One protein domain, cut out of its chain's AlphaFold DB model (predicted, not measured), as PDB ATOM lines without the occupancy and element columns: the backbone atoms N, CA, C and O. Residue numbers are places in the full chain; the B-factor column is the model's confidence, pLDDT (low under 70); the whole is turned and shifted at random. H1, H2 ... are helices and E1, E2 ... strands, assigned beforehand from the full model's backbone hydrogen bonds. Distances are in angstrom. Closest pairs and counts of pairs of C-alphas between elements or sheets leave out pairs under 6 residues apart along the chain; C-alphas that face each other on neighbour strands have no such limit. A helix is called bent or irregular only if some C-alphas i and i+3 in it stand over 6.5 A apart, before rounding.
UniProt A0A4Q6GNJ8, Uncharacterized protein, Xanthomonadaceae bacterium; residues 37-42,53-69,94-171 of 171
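What this domain is: This is residues 37 to 42, 53 to 69 and 94 to 171 of the 171 residues of an uncharacterized protein of Xanthomonadaceae bacterium (UniProt A0A4Q6GNJ8). Crossed helices form the two ends of an elongated body: at one end H2 runs into H1 nearly at a right angle, at the other H4 crosses H6, and H5 lies in the middle between the two ends. Along one side, the short helix H3 and the small strand E1, with residues 41 and 42 paired to it, lead from one end to the other. The printed part has 101 residues, with six named helices and one named strand in the order H1, H2, H3, E1, H4, H5, H6; the class is mostly helix. It is compact, with a radius of gyration of the C-alphas of 14.0 A, and spans 49 by 29 by 28 A.

How they stand to each other: Start at Asn 37 and read to residues 41 to 42, which are paired, antiparallel, with residues 120 to 121 of E1, residues 119 to 121; E1 pairs with no named strand. Beyond the first cut, look at H1, residues 53 to 67: with residues 57 to 62 alone it touches H2, residues 94 to 106, about perpendicular at 76 degrees, and the closest C-alphas, of Gly 58 and Met 106, are 4.8 A apart. H1 only just touches H3, residues 110 to 115, with 3 pairs of C-alphas within 8 A, the closest being Trp 54 and Ile 113 at 5.5 A. Next find H5, residues 141 to 151, which touches H1 about perpendicular at 87 degrees, the C-alphas of Val 55 and Ala 144 being closest at 6.3 A. H5 also touches H2 at a steep tilt of 62 degrees, opposite ways, closest at the C-alphas of Arg 100 and Ile 151, 5.0 A. H4, residues 124 to 135, touches H6, residues 154 to 167, at a steep tilt of 64 degrees, the same way, with the C-alphas of Ala 128 and Tyr 159 closest at 5.1 A. H5 and H6 only just touch, and only at the corner, with 3 pairs of C-alphas within 8 A, closest at Gln 149 and Leu 155, 5.2 A. In H1 to H5 every O i to N i+4 pair is within hydrogen-bond range; in H6, 8 of 10 are.

Where its parts are: Find C-alpha 53 at (225.421, 248.909, 205.425); from there H1 runs 21.3 A to C-alpha 67. H2 measures 18.4 A, and H4 and H5 15.3 A each. H6 runs 20.0 A to C-alpha 167 at (198.307, 241.373, 216.415); it is irregular, with C-alphas 157 and 160 7.0 A apart.

The domain as a whole: The C-alphas of Gly 68 and Gln 171, 49.1 A apart, are the two farthest apart. Residues 43 to 52 are not printed, and C-alphas 42 and 53 stand 11.6 A apart; residues 70 to 93 are not printed either, and C-alphas 69 and 94 stand 23.0 A apart. The links from H2 to H6 are tight. Look for pLDDT under 70 at residues 64 to 69 and at residue 171; the mean of the printed part is 90.1.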
ATOM      1  N   ASN A  37     224.111 249.839 219.523       96.81
ATOM      2  CA  ASN A  37     224.434 248.464 219.162       96.81
ATOM      3  C   ASN A  37     224.718 247.580 220.382       96.81
ATOM      4  O   ASN A  37     225.484 246.623 220.287       96.81
ATOM      5  N   THR A  38     224.138 247.896 221.539       97.69
ATOM      6  CA  THR A  38     224.361 247.154 222.792       97.69
ATOM      7  C   THR A  38     223.467 245.921 222.924       97.69
ATOM      8  O   THR A  38     223.785 245.019 223.698       97.69
ATOM      9  N   GLY A  39     222.387 245.836 222.141       97.88
ATOM     10  CA  GLY A  39     221.525 244.662 222.075       97.88
ATOM     11  C   GLY A  39     222.210 243.433 221.465       97.88
ATOM     12  O   GLY A  39     223.310 243.480 220.897       97.88
ATOM     13  N   LYS A  40     221.521 242.295 221.562       97.94
ATOM     14  CA  LYS A  40     221.955 241.025 220.967       97.94
ATOM     15  C   LYS A  40     221.711 240.984 219.454       97.94
ATOM     16  O   LYS A  40     222.520 240.414 218.730       97.94
ATOM     17  N   TYR A  41     220.620 241.590 218.998       98.38
ATOM     18  CA  TYR A  41     220.138 241.518 217.622       98.38
ATOM     19  C   TYR A  41     220.207 242.889 216.966       98.38
ATOM     20  O   TYR A  41     219.534 243.812 217.417       98.38
ATOM     21  N   MET A  42     221.026 243.035 215.930       98.62
ATOM     22  CA  MET A  42     221.130 244.292 215.188       98.62
ATOM     23  C   MET A  42     219.988 244.436 214.182       98.62
ATOM     24  O   MET A  42     219.636 243.470 213.501       98.62
ATOM     25  N   PRO A  53     224.315 249.214 206.342       97.12
ATOM     26  CA  PRO A  53     225.421 248.909 205.425       97.12
ATOM     27  C   PRO A  53     225.782 247.421 205.310       97.12
ATOM     28  O   PRO A  53     226.190 246.941 204.250       97.12
ATOM     29  N   TRP A  54     225.632 246.657 206.395       96.88
ATOM     30  CA  TRP A  54     225.909 245.220 206.392       96.88
ATOM     31  C   TRP A  54     224.895 244.429 205.553       96.88
ATOM     32  O   TRP A  54     225.244 243.380 205.005       96.88
ATOM     33  N   VAL A  55     223.678 244.952 205.379       95.88
ATOM     34  CA  VAL A  55     222.665 244.347 204.511       95.88
ATOM     35  C   VAL A  55     223.040 244.518 203.048       95.88
ATOM     36  O   VAL A  55     223.047 243.550 202.287       95.88
ATOM     37  N   GLU A  56     223.440 245.727 202.661       93.75
ATOM     38  CA  GLU A  56     223.892 246.002 201.296       93.75
ATOM     39  C   GLU A  56     225.137 245.192 200.933       93.75
ATOM     40  O   GLU A  56     225.259 244.670 199.822       93.75
ATOM     41  N   LYS A  57     226.052 245.037 201.892       93.69
ATOM     42  CA  LYS A  57     227.252 244.220 201.726       93.69
ATOM     43  C   LYS A  57     226.907 242.744 201.526       93.69
ATOM     44  O   LYS A  57     227.417 242.135 200.585       93.69
ATOM     45  N   GLY A  58     226.000 242.199 202.340       90.69
ATOM     46  CA  GLY A  58     225.504 240.827 202.197       90.69
ATOM     47  C   GLY A  58     224.819 240.577 200.848       90.69
ATOM     48  O   GLY A  58     225.093 239.564 200.195       90.69
ATOM     49  N   ARG A  59     224.008 241.534 200.380       87.19
ATOM     50  CA  ARG A  59     223.398 241.529 199.038       87.19
ATOM     51  C   ARG A  59     224.450 241.476 197.934       87.19
ATOM     52  O   ARG A  59     224.412 240.591 197.080       87.19
ATOM     53  N   ASN A  60     225.414 242.394 197.966       87.06
ATOM     54  CA  ASN A  60     226.445 242.498 196.934       87.06
ATOM     55  C   ASN A  60     227.338 241.251 196.900       87.06
ATOM     56  O   ASN A  60     227.681 240.761 195.823       87.06
ATOM     57  N   ALA A  61     227.671 240.700 198.071       84.81
ATOM     58  CA  ALA A  61     228.403 239.445 198.183       84.81
ATOM     59  C   ALA A  61     227.609 238.268 197.599       84.81
ATOM     60  O   ALA A  61     228.174 237.472 196.851       84.81
ATOM     61  N   SER A  62     226.304 238.186 197.873       78.00
ATOM     62  CA  SER A  62     225.434 237.138 197.324       78.00
ATOM     63  C   SER A  62     225.334 237.224 195.800       78.00
ATOM     64  O   SER A  62     225.529 236.222 195.116       78.00
ATOM     65  N   ALA A  63     225.122 238.423 195.250       72.62
ATOM     66  CA  ALA A  63     225.079 238.645 193.804       72.62
ATOM     67  C   ALA A  63     226.420 238.306 193.125       72.62
ATOM     68  O   ALA A  63     226.452 237.587 192.124       72.62
ATOM     69  N   GLY A  64     227.539 238.759 193.702       59.56
ATOM     70  CA  GLY A  64     228.880 238.454 193.202       59.56
ATOM     71  C   GLY A  64     229.212 236.964 193.269       59.56
ATOM     72  O   GLY A  64     229.834 236.423 192.360       59.56
ATOM     73  N   ALA A  65     228.744 236.266 194.300       58.72
ATOM     74  CA  ALA A  65     228.962 234.839 194.450       58.72
ATOM     75  C   ALA A  65     228.027 233.998 193.548       58.72
ATOM     76  O   ALA A  65     228.418 232.902 193.141       58.72
ATOM     77  N   SER A  66     226.845 234.503 193.173       54.22
ATOM     78  CA  SER A  66     225.999 233.912 192.122       54.22
ATOM     79  C   SER A  66     226.593 234.085 190.718       54.22
ATOM     80  O   SER A  66     226.470 233.176 189.904       54.22
ATOM     81  N   ILE A  67     227.276 235.203 190.444       50.22
ATOM     82  CA  ILE A  67     227.962 235.460 189.162       50.22
ATOM     83  C   ILE A  67     229.332 234.748 189.097       50.22
ATOM     84  O   ILE A  67     229.741 234.294 188.033       50.22
ATOM     85  N   GLY A  68     230.027 234.603 190.231       41.28
ATOM     86  CA  GLY A  68     231.363 234.001 190.352       41.28
ATOM     87  C   GLY A  68     231.405 232.535 190.811       41.28
ATOM     88  O   GLY A  68     232.476 232.041 191.151       41.28
ATOM     89  N   GLY A  69     230.267 231.835 190.869       44.19
ATOM     90  CA  GLY A  69     230.199 230.396 191.182       44.19
ATOM     91  C   GLY A  69     230.447 229.993 192.647       44.19
ATOM     92  O   GLY A  69     230.591 228.805 192.936       44.19
ATOM     93  N   ILE A  94     223.447 222.211 212.686       70.62
ATOM     94  CA  ILE A  94     224.770 222.328 212.051       70.62
ATOM     95  C   ILE A  94     224.667 223.141 210.755       70.62
ATOM     96  O   ILE A  94     225.475 224.045 210.532       70.62
ATOM     97  N   GLY A  95     223.658 222.860 209.925       74.56
ATOM     98  CA  GLY A  95     223.400 223.602 208.692       74.56
ATOM     99  C   GLY A  95     223.115 225.086 208.943       74.56
ATOM    100  O   GLY A  95     223.669 225.941 208.255       74.56
ATOM    101  N   GLU A  96     222.316 225.409 209.961       80.25
ATOM    102  CA  GLU A  96     222.012 226.786 210.364       80.25
ATOM    103  C   GLU A  96     223.243 227.510 210.915       80.25
ATOM    104  O   GLU A  96     223.482 228.655 210.539       80.25
ATOM    105  N   SER A  97     224.073 226.852 211.729       81.81
ATOM    106  CA  SER A  97     225.317 227.444 212.238       81.81
ATOM    107  C   SER A  97     226.328 227.718 211.121       81.81
ATOM    108  O   SER A  97     226.945 228.785 211.090       81.81
ATOM    109  N   ALA A  98     226.509 226.770 210.195       80.00
ATOM    110  CA  ALA A  98     227.402 226.943 209.051       80.00
ATOM    111  C   ALA A  98     226.882 228.035 208.100       80.00
ATOM    112  O   ALA A  98     227.638 228.922 207.699       80.00
ATOM    113  N   GLY A  99     225.580 228.016 207.802       83.44
ATOM    114  CA  GLY A  99     224.912 229.039 207.000       83.44
ATOM    115  C   GLY A  99     225.030 230.429 207.621       83.44
ATOM    116  O   GLY A  99     225.410 231.374 206.932       83.44
ATOM    117  N   ARG A 100     224.818 230.543 208.938       91.44
ATOM    118  CA  ARG A 100     225.001 231.788 209.690       91.44
ATOM    119  C   ARG A 100     226.421 232.319 209.573       91.44
ATOM    120  O   ARG A 100     226.600 233.500 209.301       91.44
ATOM    121  N   ALA A 101     227.434 231.474 209.764       89.69
ATOM    122  CA  ALA A 101     228.829 231.905 209.666       89.69
ATOM    123  C   ALA A 101     229.154 232.480 208.275       89.69
ATOM    124  O   ALA A 101     229.847 233.495 208.167       89.69
ATOM    125  N   ILE A 102     228.613 231.873 207.212       88.06
ATOM    126  CA  ILE A 102     228.741 232.382 205.842       88.06
ATOM    127  C   ILE A 102     228.002 233.718 205.693       88.06
ATOM    128  O   ILE A 102     228.599 234.673 205.203       88.06
ATOM    129  N   ALA A 103     226.754 233.820 206.155       90.38
ATOM    130  CA  ALA A 103     225.957 235.047 206.087       90.38
ATOM    131  C   ALA A 103     226.619 236.220 206.823       90.38
ATOM    132  O   ALA A 103     226.777 237.299 206.256       90.38
ATOM    133  N   VAL A 104     227.109 235.983 208.042       95.12
ATOM    134  CA  VAL A 104     227.873 236.959 208.830       95.12
ATOM    135  C   VAL A 104     229.122 237.401 208.074       95.12
ATOM    136  O   VAL A 104     229.388 238.597 207.974       95.12
ATOM    137  N   LYS A 105     229.877 236.465 207.486       92.38
ATOM    138  CA  LYS A 105     231.060 236.793 206.680       92.38
ATOM    139  C   LYS A 105     230.700 237.641 205.455       92.38
ATOM    140  O   LYS A 105     231.386 238.625 205.188       92.38
ATOM    141  N   MET A 106     229.636 237.289 204.733       91.50
ATOM    142  CA  MET A 106     229.151 238.046 203.571       91.50
ATOM    143  C   MET A 106     228.695 239.458 203.951       91.50
ATOM    144  O   MET A 106     228.962 240.404 203.218       91.50
ATOM    145  N   ALA A 107     228.088 239.614 205.127       93.31
ATOM    146  CA  ALA A 107     227.693 240.902 205.689       93.31
ATOM    147  C   ALA A 107     228.878 241.734 206.228       93.31
ATOM    148  O   ALA A 107     228.698 242.885 206.615       93.31
ATOM    149  N   GLY A 108     230.105 241.196 206.213       93.81
ATOM    150  CA  GLY A 108     231.326 241.896 206.626       93.81
ATOM    151  C   GLY A 108     231.882 241.506 207.997       93.81
ATOM    152  O   GLY A 108     232.883 242.089 208.403       93.81
ATOM    153  N   GLY A 109     231.290 240.524 208.678       96.00
ATOM    154  CA  GLY A 109     231.690 240.046 210.006       96.00
ATOM    155  C   GLY A 109     230.854 240.637 211.148       96.00
ATOM    156  O   GLY A 109     230.218 241.674 210.989       96.00
ATOM    157  N   GLU A 110     230.877 239.981 212.316       97.25
ATOM    158  CA  GLU A 110     230.117 240.395 213.515       97.25
ATOM    159  C   GLU A 110     230.436 241.838 213.938       97.25
ATOM    160  O   GLU A 110     229.537 242.618 214.250       97.25
ATOM    161  N   GLU A 111     231.720 242.207 213.922       97.62
ATOM    162  CA  GLU A 111     232.174 243.552 214.284       97.62
ATOM    163  C   GLU A 111     231.639 244.602 213.309       97.62
ATOM    164  O   GLU A 111     231.133 245.635 213.739       97.62
ATOM    165  N   PHE A 112     231.667 244.317 212.003       98.06
ATOM    166  CA  PHE A 112     231.133 245.225 210.990       98.06
ATOM    167  C   PHE A 112     229.619 245.390 211.127       98.06
ATOM    168  O   PHE A 112     229.134 246.518 211.085       98.06
ATOM    169  N   ILE A 113     228.883 244.292 211.335       98.31
ATOM    170  CA  ILE A 113     227.434 244.326 211.581       98.31
ATOM    171  C   ILE A 113     227.138 245.225 212.785       98.31
ATOM    172  O   ILE A 113     226.332 246.147 212.679       98.31
ATOM    173  N   ARG A 114     227.829 245.013 213.912       97.94
ATOM    174  CA  ARG A 114     227.614 245.788 215.140       97.94
ATOM    175  C   ARG A 114     228.003 247.260 214.980       97.94
ATOM    176  O   ARG A 114     227.249 248.131 215.397       97.94
ATOM    177  N   ALA A 115     229.158 247.548 214.385       97.50
ATOM    178  CA  ALA A 115     229.655 248.914 214.214       97.50
ATOM    179  C   ALA A 115     228.808 249.745 213.236       97.50
ATOM    180  O   ALA A 115     228.778 250.965 213.346       97.50
ATOM    181  N   ASN A 116     228.109 249.088 212.304       97.56
ATOM    182  CA  ASN A 116     227.261 249.727 211.295       97.56
ATOM    183  C   ASN A 116     225.765 249.517 211.570       97.56
ATOM    184  O   ASN A 116     224.969 249.441 210.637       97.56
ATOM    185  N   SER A 117     225.391 249.381 212.842       97.62
ATOM    186  CA  SER A 117     223.998 249.347 213.283       97.62
ATOM    187  C   SER A 117     223.787 250.398 214.367       97.62
ATOM    188  O   SER A 117     224.542 250.463 215.335       97.62
ATOM    189  N   ASP A 118     222.753 251.211 214.206       97.56
ATOM    190  CA  ASP A 118     222.332 252.263 215.139       97.56
ATOM    191  C   ASP A 118     221.073 251.869 215.931       97.56
ATOM    192  O   ASP A 118     220.674 252.590 216.840       97.56
ATOM    193  N   LEU A 119     220.478 250.715 215.626       98.50
ATOM    194  CA  LEU A 119     219.355 250.132 216.345       98.50
ATOM    195  C   LEU A 119     219.634 248.663 216.668       98.50
ATOM    196  O   LEU A 119     220.092 247.882 215.824       98.50
ATOM    197  N   SER A 120     219.295 248.260 217.889       98.62
ATOM    198  CA  SER A 120     219.432 246.880 218.344       98.62
ATOM    199  C   SER A 120     218.318 246.438 219.293       98.62
ATOM    200  O   SER A 120     217.549 247.241 219.814       98.62
ATOM    201  N   PHE A 121     218.217 245.126 219.508       98.69
ATOM    202  CA  PHE A 121     217.181 244.495 220.323       98.69
ATOM    203  C   PHE A 121     217.770 243.405 221.215       98.69
ATOM    204  O   PHE A 121     218.738 242.728 220.860       98.69
ATOM    205  N   ASN A 122     217.152 243.194 222.376       98.31
ATOM    206  CA  ASN A 122     217.519 242.103 223.281       98.31
ATOM    207  C   ASN A 122     216.870 240.768 222.893       98.31
ATOM    208  O   ASN A 122     217.403 239.713 223.238       98.31
ATOM    209  N   SER A 123     215.754 240.799 222.159       98.19
ATOM    210  CA  SER A 123     215.027 239.609 221.727       98.19
ATOM    211  C   SER A 123     214.789 239.603 220.216       98.19
ATOM    212  O   SER A 123     214.648 240.650 219.582       98.19
ATOM    213  N   VAL A 124     214.725 238.401 219.640       96.94
ATOM    214  CA  VAL A 124     214.380 238.224 218.224       96.94
ATOM    215  C   VAL A 124     212.905 238.552 217.968       96.94
ATOM    216  O   VAL A 124     212.548 238.973 216.872       96.94
ATOM    217  N   GLN A 125     212.047 238.396 218.981       98.12
ATOM    218  CA  GLN A 125     210.629 238.731 218.898       98.12
ATOM    219  C   GLN A 125     210.434 240.238 218.740       98.12
ATOM    220  O   GLN A 125     209.662 240.654 217.880       98.12
ATOM    221  N   ASP A 126     211.163 241.050 219.511       98.56
ATOM    222  CA  ASP A 126     211.059 242.506 219.405       98.56
ATOM    223  C   ASP A 126     211.563 242.994 218.047       98.56
ATOM    224  O   ASP A 126     210.883 243.786 217.395       98.56
ATOM    225  N   LEU A 127     212.689 242.444 217.572       98.62
ATOM    226  CA  LEU A 127     213.191 242.711 216.224       98.62
ATOM    227  C   LEU A 127     212.153 242.329 215.154       98.62
ATOM    228  O   LEU A 127     211.893 243.115 214.247       98.62
ATOM    229  N   ALA A 128     211.527 241.152 215.259       98.19
ATOM    230  CA  ALA A 128     210.516 240.693 214.306       98.19
ATOM    231  C   ALA A 128     209.309 241.637 214.229       98.19
ATOM    232  O   ALA A 128     208.901 242.040 213.138       98.19
ATOM    233  N   VAL A 129     208.747 241.996 215.389       98.25
ATOM    234  CA  VAL A 129     207.583 242.889 215.466       98.25
ATOM    235  C   VAL A 129     207.957 244.285 214.977       98.25
ATOM    236  O   VAL A 129     207.190 244.876 214.221       98.25
ATOM    237  N   TYR A 130     209.139 244.789 215.343       98.31
ATOM    238  CA  TYR A 130     209.634 246.078 214.870       98.31
ATOM    239  C   TYR A 130     209.769 246.106 213.345       98.31
ATOM    240  O   TYR A 130     209.184 246.973 212.700       98.31
ATOM    241  N   MET A 131     210.464 245.123 212.760       97.50
ATOM    242  CA  MET A 131     210.651 245.016 211.311       97.50
ATOM    243  C   MET A 131     209.314 244.976 210.570       97.50
ATOM    244  O   MET A 131     209.148 245.664 209.564       97.50
ATOM    245  N   TYR A 132     208.343 244.212 211.074       96.44
ATOM    246  CA  TYR A 132     207.009 244.184 210.486       96.44
ATOM    247  C   TYR A 132     206.310 245.543 210.600       96.44
ATOM    248  O   TYR A 132     205.914 246.112 209.591       96.44
ATOM    249  N   ALA A 133     206.189 246.093 211.808       95.75
ATOM    250  CA  ALA A 133     205.419 247.310 212.051       95.75
ATOM    251  C   ALA A 133     206.022 248.557 211.376       95.75
ATOM    252  O   ALA A 133     205.285 249.439 210.934       95.75
ATOM    253  N   LYS A 134     207.355 248.647 211.298       97.00
ATOM    254  CA  LYS A 134     208.072 249.847 210.837       97.00
ATOM    255  C   LYS A 134     208.610 249.745 209.418       97.00
ATOM    256  O   LYS A 134     208.701 250.773 208.753       97.00
ATOM    257  N   ASN A 135     208.969 248.549 208.953       95.75
ATOM    258  CA  ASN A 135     209.733 248.388 207.717       95.75
ATOM    259  C   ASN A 135     209.043 247.513 206.664       95.75
ATOM    260  O   ASN A 135     209.541 247.459 205.544       95.75
ATOM    261  N   SER A 136     207.906 246.860 206.947       93.25
ATOM    262  CA  SER A 136     207.298 245.907 205.998       93.25
ATOM    263  C   SER A 136     206.869 246.518 204.662       93.25
ATOM    264  O   SER A 136     206.697 245.795 203.686       93.25
ATOM    265  N   SER A 137     206.655 247.836 204.615       89.69
ATOM    266  CA  SER A 137     206.348 248.582 203.388       89.69
ATOM    267  C   SER A 137     207.593 249.083 202.649       89.69
ATOM    268  O   SER A 137     207.465 249.689 201.587       89.69
ATOM    269  N   HIS A 138     208.794 248.885 203.201       91.50
ATOM    270  CA  HIS A 138     210.042 249.286 202.567       91.50
ATOM    271  C   HIS A 138     210.325 248.404 201.342       91.50
ATOM    272  O   HIS A 138     210.154 247.186 201.387       91.50
ATOM    273  N   LYS A 139     210.803 249.001 200.243       92.25
ATOM    274  CA  LYS A 139     211.048 248.287 198.975       92.25
ATOM    275  C   LYS A 139     212.019 247.104 199.110       92.25
ATOM    276  O   LYS A 139     211.870 246.105 198.418       92.25
ATOM    277  N   ASP A 140     212.974 247.210 200.033       89.25
ATOM    278  CA  ASP A 140     214.011 246.195 200.268       89.25
ATOM    279  C   ASP A 140     213.638 245.208 201.390       89.25
ATOM    280  O   ASP A 140     214.475 244.425 201.839       89.25
ATOM    281  N   PHE A 141     212.388 245.226 201.867       91.25
ATOM    282  CA  PHE A 141     211.975 244.464 203.045       91.25
ATOM    283  C   PHE A 141     212.231 242.966 202.953       91.25
ATOM    284  O   PHE A 141     212.784 242.382 203.884       91.25
ATOM    285  N   ALA A 142     211.860 242.348 201.834       88.06
ATOM    286  CA  ALA A 142     212.023 240.910 201.652       88.06
ATOM    287  C   ALA A 142     213.498 240.483 201.737       88.06
ATOM    288  O   ALA A 142     213.821 239.470 202.356       88.06
ATOM    289  N   GLU A 143     214.392 241.274 201.148       88.25
ATOM    290  CA  GLU A 143     215.825 240.994 201.145       88.25
ATOM    291  C   GLU A 143     216.456 241.247 202.516       88.25
ATOM    292  O   GLU A 143     217.167 240.384 203.035       88.25
ATOM    293  N   ALA A 144     216.130 242.382 203.141       93.31
ATOM    294  CA  ALA A 144     216.572 242.705 204.491       93.31
ATOM    295  C   ALA A 144     216.133 241.627 205.497       93.31
ATOM    296  O   ALA A 144     216.947 241.154 206.289       93.31
ATOM    297  N   LEU A 145     214.872 241.179 205.436       93.56
ATOM    298  CA  LEU A 145     214.359 240.099 206.281       93.56
ATOM    299  C   LEU A 145     215.092 238.783 206.026       93.56
ATOM    300  O   LEU A 145     215.506 238.134 206.985       93.56
ATOM    301  N   LYS A 146     215.296 238.409 204.759       90.44
ATOM    302  CA  LYS A 146     216.010 237.181 204.401       90.44
ATOM    303  C   LYS A 146     217.426 237.168 204.978       90.44
ATOM    304  O   LYS A 146     217.783 236.222 205.672       90.44
ATOM    305  N   LEU A 147     218.214 238.215 204.740       94.25
ATOM    306  CA  LEU A 147     219.585 238.268 205.246       94.25
ATOM    307  C   LEU A 147     219.614 238.288 206.782       94.25
ATOM    308  O   LEU A 147     220.432 237.614 207.405       94.25
ATOM    309  N   THR A 148     218.672 238.995 207.407       96.38
ATOM    310  CA  THR A 148     218.523 239.005 208.869       96.38
ATOM    311  C   THR A 148     218.204 237.610 209.410       96.38
ATOM    312  O   THR A 148     218.765 237.210 210.422       96.38
ATOM    313  N   GLN A 149     217.366 236.829 208.723       93.31
ATOM    314  CA  GLN A 149     217.074 235.431 209.061       93.31
ATOM    315  C   GLN A 149     218.261 234.487 208.823       93.31
ATOM    316  O   GLN A 149     218.349 233.439 209.457       93.31
ATOM    317  N   GLU A 150     219.164 234.811 207.901       91.12
ATOM    318  CA  GLU A 150     220.397 234.050 207.695       91.12
ATOM    319  C   GLU A 150     221.425 234.329 208.805       91.12
ATOM    320  O   GLU A 150     222.098 233.404 209.256       91.12
ATOM    321  N   ILE A 151     221.505 235.570 209.298       95.62
ATOM    322  CA  ILE A 151     222.382 235.971 210.415       95.62
ATOM    323  C   ILE A 151     221.799 235.580 211.785       95.62
ATOM    324  O   ILE A 151     222.547 235.219 212.699       95.62
ATOM    325  N   TYR A 152     220.473 235.605 211.930       96.38
ATOM    326  CA  TYR A 152     219.736 235.211 213.134       96.38
ATOM    327  C   TYR A 152     218.720 234.106 212.780       96.38
ATOM    328  O   TYR A 152     217.538 234.397 212.566       96.38
ATOM    329  N   PRO A 153     219.152 232.833 212.682       92.94
ATOM    330  CA  PRO A 153     218.297 231.711 212.281       92.94
ATOM    331  C   PRO A 153     217.023 231.548 213.114       92.94
ATOM    332  O   PRO A 153     215.990 231.146 212.578       92.94
ATOM    333  N   GLU A 154     217.047 231.936 214.392       93.06
ATOM    334  CA  GLU A 154     215.869 231.945 215.267       93.06
ATOM    335  C   GLU A 154     214.720 232.822 214.736       93.06
ATOM    336  O   GLU A 154     213.556 232.600 215.073       93.06
ATOM    337  N   LEU A 155     215.012 233.792 213.866       93.44
ATOM    338  CA  LEU A 155     214.005 234.646 213.246       93.44
ATOM    339  C   LEU A 155     213.178 233.879 212.202       93.44
ATOM    340  O   LEU A 155     212.029 234.238 211.964       93.44
ATOM    341  N   LYS A 156     213.697 232.796 211.603       89.31
ATOM    342  CA  LYS A 156     212.948 231.990 210.617       89.31
ATOM    343  C   LYS A 156     211.687 231.379 211.221       89.31
ATOM    344  O   LYS A 156     210.632 231.389 210.593       89.31
ATOM    345  N   THR A 157     211.796 230.878 212.447       91.06
ATOM    346  CA  THR A 157     210.679 230.280 213.188       91.06
ATOM    347  C   THR A 157     210.015 231.278 214.136       91.06
ATOM    348  O   THR A 157     208.827 231.142 214.415       91.06
ATOM    349  N   GLY A 158     210.736 232.304 214.599       91.94
ATOM    350  CA  GLY A 158     210.235 233.309 215.539       91.94
ATOM    351  C   GLY A 158     209.465 234.476 214.914       91.94
ATOM    352  O   GLY A 158     208.641 235.075 215.603       91.94
ATOM    353  N   TYR A 159     209.682 234.792 213.630       93.12
ATOM    354  CA  TYR A 159     209.127 235.998 212.998       93.12
ATOM    355  C   TYR A 159     207.594 236.019 212.992       93.12
ATOM    356  O   TYR A 159     206.973 236.914 213.563       93.12
ATOM    357  N   TYR A 160     206.969 235.006 212.389       92.50
ATOM    358  CA  TYR A 160     205.513 234.967 212.243       92.50
ATOM    359  C   TYR A 160     204.769 234.834 213.589       92.50
ATOM    360  O   TYR A 160     203.832 235.606 213.815       92.50
ATOM    361  N   PRO A 161     205.186 233.956 214.531       94.75
ATOM    362  CA  PRO A 161     204.566 233.892 215.856       94.75
ATOM    363  C   PRO A 161     204.637 235.209 216.633       94.75
ATOM    364  O   PRO A 161     203.669 235.574 217.298       94.75
ATOM    365  N   ALA A 162     205.746 235.951 216.541       96.19
ATOM    366  CA  ALA A 162     205.881 237.235 217.228       96.19
ATOM    367  C   ALA A 162     204.856 238.265 216.721       96.19
ATOM    368  O   ALA A 162     204.200 238.929 217.526       96.19
ATOM    369  N   ILE A 163     204.650 238.345 215.403       94.50
ATOM    370  CA  ILE A 163     203.694 239.281 214.791       94.50
ATOM    371  C   ILE A 163     202.250 238.867 215.080       94.50
ATOM    372  O   ILE A 163     201.414 239.724 215.367       94.50
ATOM    373  N   LEU A 164     201.943 237.565 215.054       93.12
ATOM    374  CA  LEU A 164     200.629 237.060 215.460       93.12
ATOM    375  C   LEU A 164     200.306 237.442 216.906       93.12
ATOM    376  O   LEU A 164     199.240 237.994 217.171       93.12
ATOM    377  N   ASN A 165     201.240 237.204 217.828       94.62
ATOM    378  CA  ASN A 165     201.069 237.557 219.235       94.62
ATOM    379  C   ASN A 165     200.898 239.070 219.427       94.62
ATOM    380  O   ASN A 165     200.096 239.498 220.252       94.62
ATOM    381  N   ALA A 166     201.620 239.889 218.657       93.81
ATOM    382  CA  ALA A 166     201.447 241.338 218.678       93.81
ATOM    383  C   ALA A 166     200.079 241.764 218.112       93.81
ATOM    384  O   ALA A 166     199.424 242.632 218.682       93.81
ATOM    385  N   SER A 167     199.609 241.108 217.047       90.62
ATOM    386  CA  SER A 167     198.307 241.373 216.415       90.62
ATOM    387  C   SER A 167     197.133 241.112 217.359       90.62
ATOM    388  O   SER A 167     196.172 241.874 217.368       90.62
ATOM    389  N   GLN A 168     197.225 240.067 218.185       91.00
ATOM    390  CA  GLN A 168     196.197 239.716 219.173       91.00
ATOM    391  C   GLN A 168     196.022 240.763 220.280       91.00
ATOM    392  O   GLN A 168     194.998 240.764 220.948       91.00
ATOM    393  N   ARG A 169     197.002 241.649 220.497       87.44
ATOM    394  CA  ARG A 169     196.919 242.715 221.511       87.44
ATOM    395  C   ARG A 169     196.197 243.968 221.016       87.44
ATOM    396  O   ARG A 169     195.983 244.884 221.801       87.44
ATOM    397  N   VAL A 170     195.900 244.028 219.719       83.12
ATOM    398  CA  VAL A 170     195.276 245.180 219.050       83.12
ATOM    399  C   VAL A 170     193.840 244.869 218.602       83.12
ATOM    400  O   VAL A 170     193.097 245.778 218.241       83.12
ATOM    401  N   GLN A 171     193.458 243.590 218.610       64.31
ATOM    402  CA  GLN A 171     192.105 243.107 218.315       64.31
ATOM    403  C   GLN A 171     191.243 243.119 219.573       64.31
ATOM    404  O   GLN A 171     190.040 243.424 219.426       64.31
TER     405      GLN A 171